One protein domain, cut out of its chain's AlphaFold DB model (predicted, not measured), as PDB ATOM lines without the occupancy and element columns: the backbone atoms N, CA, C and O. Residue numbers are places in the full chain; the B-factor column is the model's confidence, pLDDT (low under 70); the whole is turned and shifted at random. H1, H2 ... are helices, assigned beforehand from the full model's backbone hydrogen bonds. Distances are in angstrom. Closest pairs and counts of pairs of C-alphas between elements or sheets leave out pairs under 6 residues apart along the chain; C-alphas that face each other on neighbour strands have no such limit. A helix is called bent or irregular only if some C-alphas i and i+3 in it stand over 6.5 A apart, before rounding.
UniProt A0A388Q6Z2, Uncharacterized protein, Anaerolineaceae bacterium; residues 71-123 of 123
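This is residues 71 to 123 of the 123 residues of an uncharacterized protein of Anaerolineaceae bacterium (UniProt A0A388Q6Z2). Two helices of similar length, H1 and H2, fold back on each other as a helical hairpin, and a shorter third helix, H3, packs on one side of it, mainly on H2, so that the three helix centres make a triangle. H3 crosses H2 steeply, and after it residues 118 to 123 run on as a tail with no named element. The printed part has 53 residues with three named helices, in the order H1, H2, H3, and no named strand; its class is all helix, with 35 of the residues in the helices. The whole is compact, with a radius of gyration of the C-alphas of 10.1 A, and rounded, with spans of 26 by 25 by 16 A.

H1, residues 73 to 84, and H2, residues 88 to 101, form a helical hairpin, two helices that follow each other and run opposite ways. They touch, and their closest C-alphas are those of Ala 82 and Glu 88, 4.7 A apart. Their lines stand at a shallow tilt of 30 degrees. H3, residues 109 to 117, touches H2, and the closest C-alphas are those of Ala 94 and Arg 115, 6.3 A apart. H2 and H3 run opposite ways at a steep tilt of 59 degrees. H1 and H3 are close but not clearly touching, with 2 pairs of C-alphas within 8 A. The closest of these are the C-alphas of Ala 75 and Leu 112, 7.5 A apart. H1 and H3 run the same way at a shallow tilt of 30 degrees. In H2 and H3 every O i to N i+4 pair is within hydrogen-bond range, and in H1 7 of 8 are.

H1 begins at Arg 73, with its C-alpha at (-13.257, 34.861, 27.080), and measures 17.2 A from first to last C-alpha, ending at Leu 84. H2 runs from Glu 88, with its C-alpha at (-3.802, 40.085, 37.427), to Gln 101, over 18.9 A. H2 is neither bent nor irregular, but only just: C-alphas 98 and 101 are 6.1 A apart. H3 runs from Tyr 109 to Arg 117 over 12.2 A, and C-alpha 117 lies at (-15.208, 46.091, 43.205).

The two C-alphas farthest apart are those of Asp 71 and Gly 123, the first and last printed residues, at 29.7 A. Gly 123 is also the chain's last residue. The printed part has no cut. The link from H1 to H2, residues 85 to 87, is tight, and the link from H2 to H3, residues 102 to 108, is short. The mean pLDDT of the printed part is 80.4. Residues 113 to 123, of which 113 to 117 belong to H3, are under 70.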
ATOM      1  N   ASP A  71     -18.576  30.697  28.490       89.44
ATOM      2  CA  ASP A  71     -17.560  31.394  27.708       89.44
ATOM      3  C   ASP A  71     -16.614  32.128  28.665       89.44
ATOM      4  O   ASP A  71     -16.980  33.114  29.301       89.44
ATOM      5  N   SER A  72     -15.390  31.628  28.816       89.88
ATOM      6  CA  SER A  72     -14.412  32.258  29.701       89.88
ATOM      7  C   SER A  72     -13.723  33.469  29.071       89.88
ATOM      8  O   SER A  72     -13.001  34.166  29.785       89.88
ATOM      9  N   ARG A  73     -13.941  33.763  27.780       90.88
ATOM     10  CA  ARG A  73     -13.257  34.861  27.080       90.88
ATOM     11  C   ARG A  73     -13.347  36.205  27.807       90.88
ATOM     12  O   ARG A  73     -12.283  36.795  28.000       90.88
ATOM     13  N   PRO A  74     -14.517  36.675  28.289       89.31
ATOM     14  CA  PRO A  74     -14.595  37.950  29.007       89.31
ATOM     15  C   PRO A  74     -13.697  37.989  30.249       89.31
ATOM     16  O   PRO A  74     -13.033  38.992  30.509       89.31
ATOM     17  N   ALA A  75     -13.613  36.879  30.989       90.25
ATOM     18  CA  ALA A  75     -12.724  36.778  32.142       90.25
ATOM     19  C   ALA A  75     -11.241  36.776  31.732       90.25
ATOM     20  O   ALA A  75     -10.406  37.418  32.366       90.25
ATOM     21  N   LEU A  76     -10.887  36.099  30.639       91.50
ATOM     22  CA  LEU A  76      -9.504  36.073  30.147       91.50
ATOM     23  C   LEU A  76      -9.062  37.441  29.602       91.50
ATOM     24  O   LEU A  76      -7.917  37.846  29.799       91.50
ATOM     25  N   GLU A  77      -9.958  38.175  28.944       90.44
ATOM     26  CA  GLU A  77      -9.720  39.562  28.529       90.44
ATOM     27  C   GLU A  77      -9.578  40.492  29.738       90.44
ATOM     28  O   GLU A  77      -8.644  41.296  29.786       90.44
ATOM     29  N   GLY A  78     -10.427  40.332  30.758       88.31
ATOM     30  CA  GLY A  78     -10.310  41.078  32.009       88.31
ATOM     31  C   GLY A  78      -8.994  40.812  32.745       88.31
ATOM     32  O   GLY A  78      -8.387  41.748  33.254       88.31
ATOM     33  N   SER A  79      -8.485  39.578  32.712       89.31
ATOM     34  CA  SER A  79      -7.166  39.227  33.257       89.31
ATOM     35  C   SER A  79      -6.026  39.950  32.526       89.31
ATOM     36  O   SER A  79      -5.136  40.508  33.175       89.31
ATOM     37  N   LYS A  80      -6.086  40.051  31.188       90.00
ATOM     38  CA  LYS A  80      -5.125  40.851  30.401       90.00
ATOM     39  C   LYS A  80      -5.182  42.334  30.765       90.00
ATOM     40  O   LYS A  80      -4.136  42.969  30.857       90.00
ATOM     41  N   PHE A  81      -6.378  42.882  30.977       88.75
ATOM     42  CA  PHE A  81      -6.537  44.265  31.426       88.75
ATOM     43  C   PHE A  81      -5.969  44.462  32.838       88.75
ATOM     44  O   PHE A  81      -5.161  45.358  33.054       88.75
ATOM     45  N   ALA A  82      -6.304  43.580  33.780       88.38
ATOM     46  CA  ALA A  82      -5.799  43.623  35.151       88.38
ATOM     47  C   ALA A  82      -4.264  43.543  35.213       88.38
ATOM     48  O   ALA A  82      -3.643  44.231  36.023       88.38
ATOM     49  N   ARG A  83      -3.634  42.786  34.304       88.75
ATOM     50  CA  ARG A  83      -2.171  42.746  34.153       88.75
ATOM     51  C   ARG A  83      -1.562  44.116  33.870       88.75
ATOM     52  O   ARG A  83      -0.525  44.428  34.447       88.75
ATOM     53  N   LEU A  84      -2.198  44.947  33.040       89.69
ATOM     54  CA  LEU A  84      -1.722  46.313  32.754       89.69
ATOM     55  C   LEU A  84      -1.692  47.200  34.009       89.69
ATOM     56  O   LEU A  84      -0.988  48.206  34.033       89.69
ATOM     57  N   HIS A  85      -2.425  46.806  35.051       88.31
ATOM     58  CA  HIS A  85      -2.524  47.499  36.331       88.31
ATOM     59  C   HIS A  85      -1.843  46.749  37.486       88.31
ATOM     60  O   HIS A  85      -2.023  47.142  38.632       88.31
ATOM     61  N   ALA A  86      -1.067  45.694  37.203       88.62
ATOM     62  CA  ALA A  86      -0.436  44.830  38.208       88.62
ATOM     63  C   ALA A  86      -1.426  44.172  39.198       88.62
ATOM     64  O   ALA A  86      -1.061  43.890  40.332       88.62
ATOM     65  N   LEU A  87      -2.659  43.907  38.749       87.56
ATOM     66  CA  LEU A  87      -3.746  43.301  39.537       87.56
ATOM     67  C   LEU A  87      -4.208  41.945  38.975       87.56
ATOM     68  O   LEU A  87      -5.325  41.492  39.227       87.56
ATOM     69  N   GLU A  88      -3.403  41.318  38.113       88.00
ATOM     70  CA  GLU A  88      -3.802  40.085  37.427       88.00
ATOM     71  C   GLU A  88      -4.065  38.932  38.398       88.00
ATOM     72  O   GLU A  88      -5.029  38.192  38.209       88.00
ATOM     73  N   LEU A  89      -3.229  38.774  39.424       84.19
ATOM     74  CA  LEU A  89      -3.346  37.660  40.360       84.19
ATOM     75  C   LEU A  89      -4.633  37.778  41.182       84.19
ATOM     76  O   LEU A  89      -5.392  36.818  41.286       84.19
ATOM     77  N   GLU A  90      -4.909  38.973  41.693       84.06
ATOM     78  CA  GLU A  90      -6.121  39.319  42.431       84.06
ATOM     79  C   GLU A  90      -7.363  39.108  41.564       84.06
ATOM     80  O   GLU A  90      -8.351  38.525  42.010       84.06
ATOM     81  N   TYR A  91      -7.301  39.524  40.298       87.25
ATOM     82  CA  TYR A  91      -8.384  39.325  39.343       87.25
ATOM     83  C   TYR A  91      -8.659  37.838  39.081       87.25
ATOM     84  O   TYR A  91      -9.813  37.396  39.111       87.25
ATOM     85  N   VAL A  92      -7.612  37.051  38.816       87.62
ATOM     86  CA  VAL A  92      -7.737  35.611  38.543       87.62
ATOM     87  C   VAL A  92      -8.246  34.879  39.782       87.62
ATOM     88  O   VAL A  92      -9.122  34.020  39.657       87.62
ATOM     89  N   HIS A  93      -7.786  35.262  40.973       86.12
ATOM     90  CA  HIS A  93      -8.292  34.720  42.228       86.12
ATOM     91  C   HIS A  93      -9.779  35.070  42.417       86.12
ATOM     92  O   HIS A  93     -10.594  34.178  42.653       86.12
ATOM     93  N   ALA A  94     -10.194  36.319  42.193       87.38
ATOM     94  CA  ALA A  94     -11.608  36.698  42.249       87.38
ATOM     95  C   ALA A  94     -12.480  35.880  41.275       87.38
ATOM     96  O   ALA A  94     -13.575  35.442  41.643       87.38
ATOM     97  N   CYS A  95     -11.986  35.618  40.060       87.88
ATOM     98  CA  CYS A  95     -12.658  34.751  39.089       87.88
ATOM     99  C   CYS A  95     -12.749  33.299  39.577       87.88
ATOM    100  O   CYS A  95     -13.799  32.670  39.428       87.88
ATOM    101  N   PHE A  96     -11.679  32.774  40.183       87.44
ATOM    102  CA  PHE A  96     -11.668  31.440  40.776       87.44
ATOM    103  C   PHE A  96     -12.740  31.312  41.862       87.44
ATOM    104  O   PHE A  96     -13.581  30.420  41.771       87.44
ATOM    105  N   ILE A  97     -12.791  32.241  42.824       88.25
ATOM    106  CA  ILE A  97     -13.815  32.237  43.881       88.25
ATOM    107  C   ILE A  97     -15.217  32.313  43.269       88.25
ATOM    108  O   ILE A  97     -16.097  31.525  43.623       88.25
ATOM    109  N   ALA A  98     -15.439  33.248  42.338       87.12
ATOM    110  CA  ALA A  98     -16.742  33.450  41.715       87.12
ATOM    111  C   ALA A  98     -17.246  32.169  41.040       87.12
ATOM    112  O   ALA A  98     -18.372  31.741  41.296       87.12
ATOM    113  N   HIS A  99     -16.411  31.528  40.227       88.00
ATOM    114  CA  HIS A  99     -16.820  30.354  39.470       88.00
ATOM    115  C   HIS A  99     -16.850  29.084  40.319       88.00
ATOM    116  O   HIS A  99     -17.864  28.390  40.363       88.00
ATOM    117  N   TRP A 100     -15.754  28.800  41.019       88.44
ATOM    118  CA  TRP A 100     -15.523  27.505  41.645       88.44
ATOM    119  C   TRP A 100     -15.965  27.415  43.097       88.44
ATOM    120  O   TRP A 100     -16.199  26.308  43.560       88.44
ATOM    121  N   GLN A 101     -16.128  28.525  43.819       88.62
ATOM    122  CA  GLN A 101     -16.596  28.490  45.214       88.62
ATOM    123  C   GLN A 101     -18.002  29.070  45.372       88.62
ATOM    124  O   GLN A 101     -18.774  28.617  46.217       88.62
ATOM    125  N   ALA A 102     -18.373  30.041  44.536       88.38
ATOM    126  CA  ALA A 102     -19.701  30.646  44.548       88.38
ATOM    127  C   ALA A 102     -20.648  30.084  43.470       88.38
ATOM    128  O   ALA A 102     -21.854  30.298  43.583       88.38
ATOM    129  N   GLY A 103     -20.149  29.335  42.477       88.12
ATOM    130  CA  GLY A 103     -20.968  28.747  41.406       88.12
ATOM    131  C   GLY A 103     -21.499  29.770  40.394       88.12
ATOM    132  O   GLY A 103     -22.499  29.521  39.722       88.12
ATOM    133  N   GLN A 104     -20.873  30.944  40.308       87.88
ATOM    134  CA  GLN A 104     -21.289  32.034  39.431       87.88
ATOM    135  C   GLN A 104     -20.740  31.849  38.008       87.88
ATOM    136  O   GLN A 104     -19.792  31.097  37.747       87.88
ATOM    137  N   ARG A 105     -21.356  32.551  37.057       88.81
ATOM    138  CA  ARG A 105     -20.928  32.547  35.659       88.81
ATOM    139  C   ARG A 105     -19.886  33.632  35.405       88.81
ATOM    140  O   ARG A 105     -20.012  34.737  35.918       88.81
ATOM    141  N   LEU A 106     -18.881  33.317  34.592       87.62
ATOM    142  CA  LEU A 106     -17.816  34.258  34.223       87.62
ATOM    143  C   LEU A 106     -18.111  35.040  32.935       87.62
ATOM    144  O   LEU A 106     -17.415  36.006  32.649       87.62
ATOM    145  N   ASP A 107     -19.142  34.655  32.183       86.62
ATOM    146  CA  ASP A 107     -19.644  35.401  31.022       86.62
ATOM    147  C   ASP A 107     -20.726  36.431  31.385       86.62
ATOM    148  O   ASP A 107     -21.222  37.148  30.518       86.62
ATOM    149  N   ASP A 108     -21.071  36.549  32.670       84.00
ATOM    150  CA  ASP A 108     -21.898  37.633  33.187       84.00
ATOM    151  C   ASP A 108     -21.015  38.790  33.677       84.00
ATOM    152  O   ASP A 108     -20.375  38.728  34.733       84.00
ATOM    153  N   TYR A 109     -21.025  39.889  32.921       73.56
ATOM    154  CA  TYR A 109     -20.296  41.115  33.250       73.56
ATOM    155  C   TYR A 109     -20.671  41.699  34.618       73.56
ATOM    156  O   TYR A 109     -19.832  42.333  35.260       73.56
ATOM    157  N   THR A 110     -21.895  41.463  35.097       75.44
ATOM    158  CA  THR A 110     -22.346  41.922  36.419       75.44
ATOM    159  C   THR A 110     -21.590  41.193  37.525       75.44
ATOM    160  O   THR A 110     -21.095  41.820  38.465       75.44
ATOM    161  N   THR A 111     -21.439  39.873  37.381       72.19
ATOM    162  CA  THR A 111     -20.659  39.030  38.292       72.19
ATOM    163  C   THR A 111     -19.194  39.470  38.333       72.19
ATOM    164  O   THR A 111     -18.644  39.646  39.425       72.19
ATOM    165  N   LEU A 112     -18.581  39.711  37.168       70.00
ATOM    166  CA  LEU A 112     -17.192  40.175  37.086       70.00
ATOM    167  C   LEU A 112     -17.016  41.548  37.755       70.00
ATOM    168  O   LEU A 112     -16.164  41.697  38.631       70.00
ATOM    169  N   HIS A 113     -17.856  42.534  37.419       68.44
ATOM    170  CA  HIS A 113     -17.780  43.880  38.002       68.44
ATOM    171  C   HIS A 113     -17.926  43.846  39.529       68.44
ATOM    172  O   HIS A 113     -17.119  44.440  40.248       68.44
ATOM    173  N   HIS A 114     -18.953  43.159  40.038       68.44
ATOM    174  CA  HIS A 114     -19.255  43.135  41.467       68.44
ATOM    175  C   HIS A 114     -18.111  42.524  42.289       68.44
ATOM    176  O   HIS A 114     -17.787  43.023  43.367       68.44
ATOM    177  N   ARG A 115     -17.479  41.456  41.789       67.56
ATOM    178  CA  ARG A 115     -16.391  40.768  42.499       67.56
ATOM    179  C   ARG A 115     -15.090  41.558  42.510       67.56
ATOM    180  O   ARG A 115     -14.432  41.577  43.541       67.56
ATOM    181  N   ILE A 116     -14.768  42.253  41.420       65.06
ATOM    182  CA  ILE A 116     -13.591  43.132  41.353       65.06
ATOM    183  C   ILE A 116     -13.749  44.311  42.320       65.06
ATOM    184  O   ILE A 116     -12.815  44.667  43.029       65.06
ATOM    185  N   ARG A 117     -14.948  44.905  42.379       62.44
ATOM    186  CA  ARG A 117     -15.208  46.091  43.205       62.44
ATOM    187  C   ARG A 117     -15.238  45.800  44.706       62.44
ATOM    188  O   ARG A 117     -14.844  46.653  45.490       62.44
ATOM    189  N   ASN A 118     -15.715  44.618  45.090       62.25
ATOM    190  CA  ASN A 118     -15.906  44.226  46.488       62.25
ATOM    191  C   ASN A 118     -14.837  43.232  46.972       62.25
ATOM    192  O   ASN A 118     -15.088  42.464  47.901       62.25
ATOM    193  N   TRP A 119     -13.671  43.208  46.323       54.41
ATOM    194  CA  TRP A 119     -12.549  42.359  46.710       54.41
ATOM    195  C   TRP A 119     -11.944  42.847  48.040       54.41
ATOM    196  O   TRP A 119     -11.446  43.973  48.089       54.41
ATOM    197  N   PRO A 120     -11.956  42.037  49.118       47.50
ATOM    198  CA  PRO A 120     -11.463  42.463  50.431       47.50
ATOM    199  C   PRO A 120      -9.926  42.489  50.551       47.50
ATOM    200  O   PRO A 120      -9.416  42.836  51.611       47.50
ATOM    201  N   GLY A 121      -9.185  42.164  49.486       44.50
ATOM    202  CA  GLY A 121      -7.731  41.984  49.535       44.50
ATOM    203  C   GLY A 121      -7.330  40.577  50.003       44.50
ATOM    204  O   GLY A 121      -8.173  39.837  50.516       44.50
ATOM    205  N   PRO A 122      -6.062  40.174  49.806       40.28
ATOM    206  CA  PRO A 122      -5.535  38.969  50.435       40.28
ATOM    207  C   PRO A 122      -5.403  39.209  51.948       40.28
ATOM    208  O   PRO A 122      -4.710  40.137  52.369       40.28
ATOM    209  N   GLY A 123      -6.109  38.405  52.746       35.44
ATOM    210  CA  GLY A 123      -5.937  38.309  54.201       35.44
ATOM    211  C   GLY A 123      -4.837  37.333  54.599       35.44
ATOM    212  O   GLY A 123      -4.525  36.423  53.795       35.44
TER     213      GLY A 123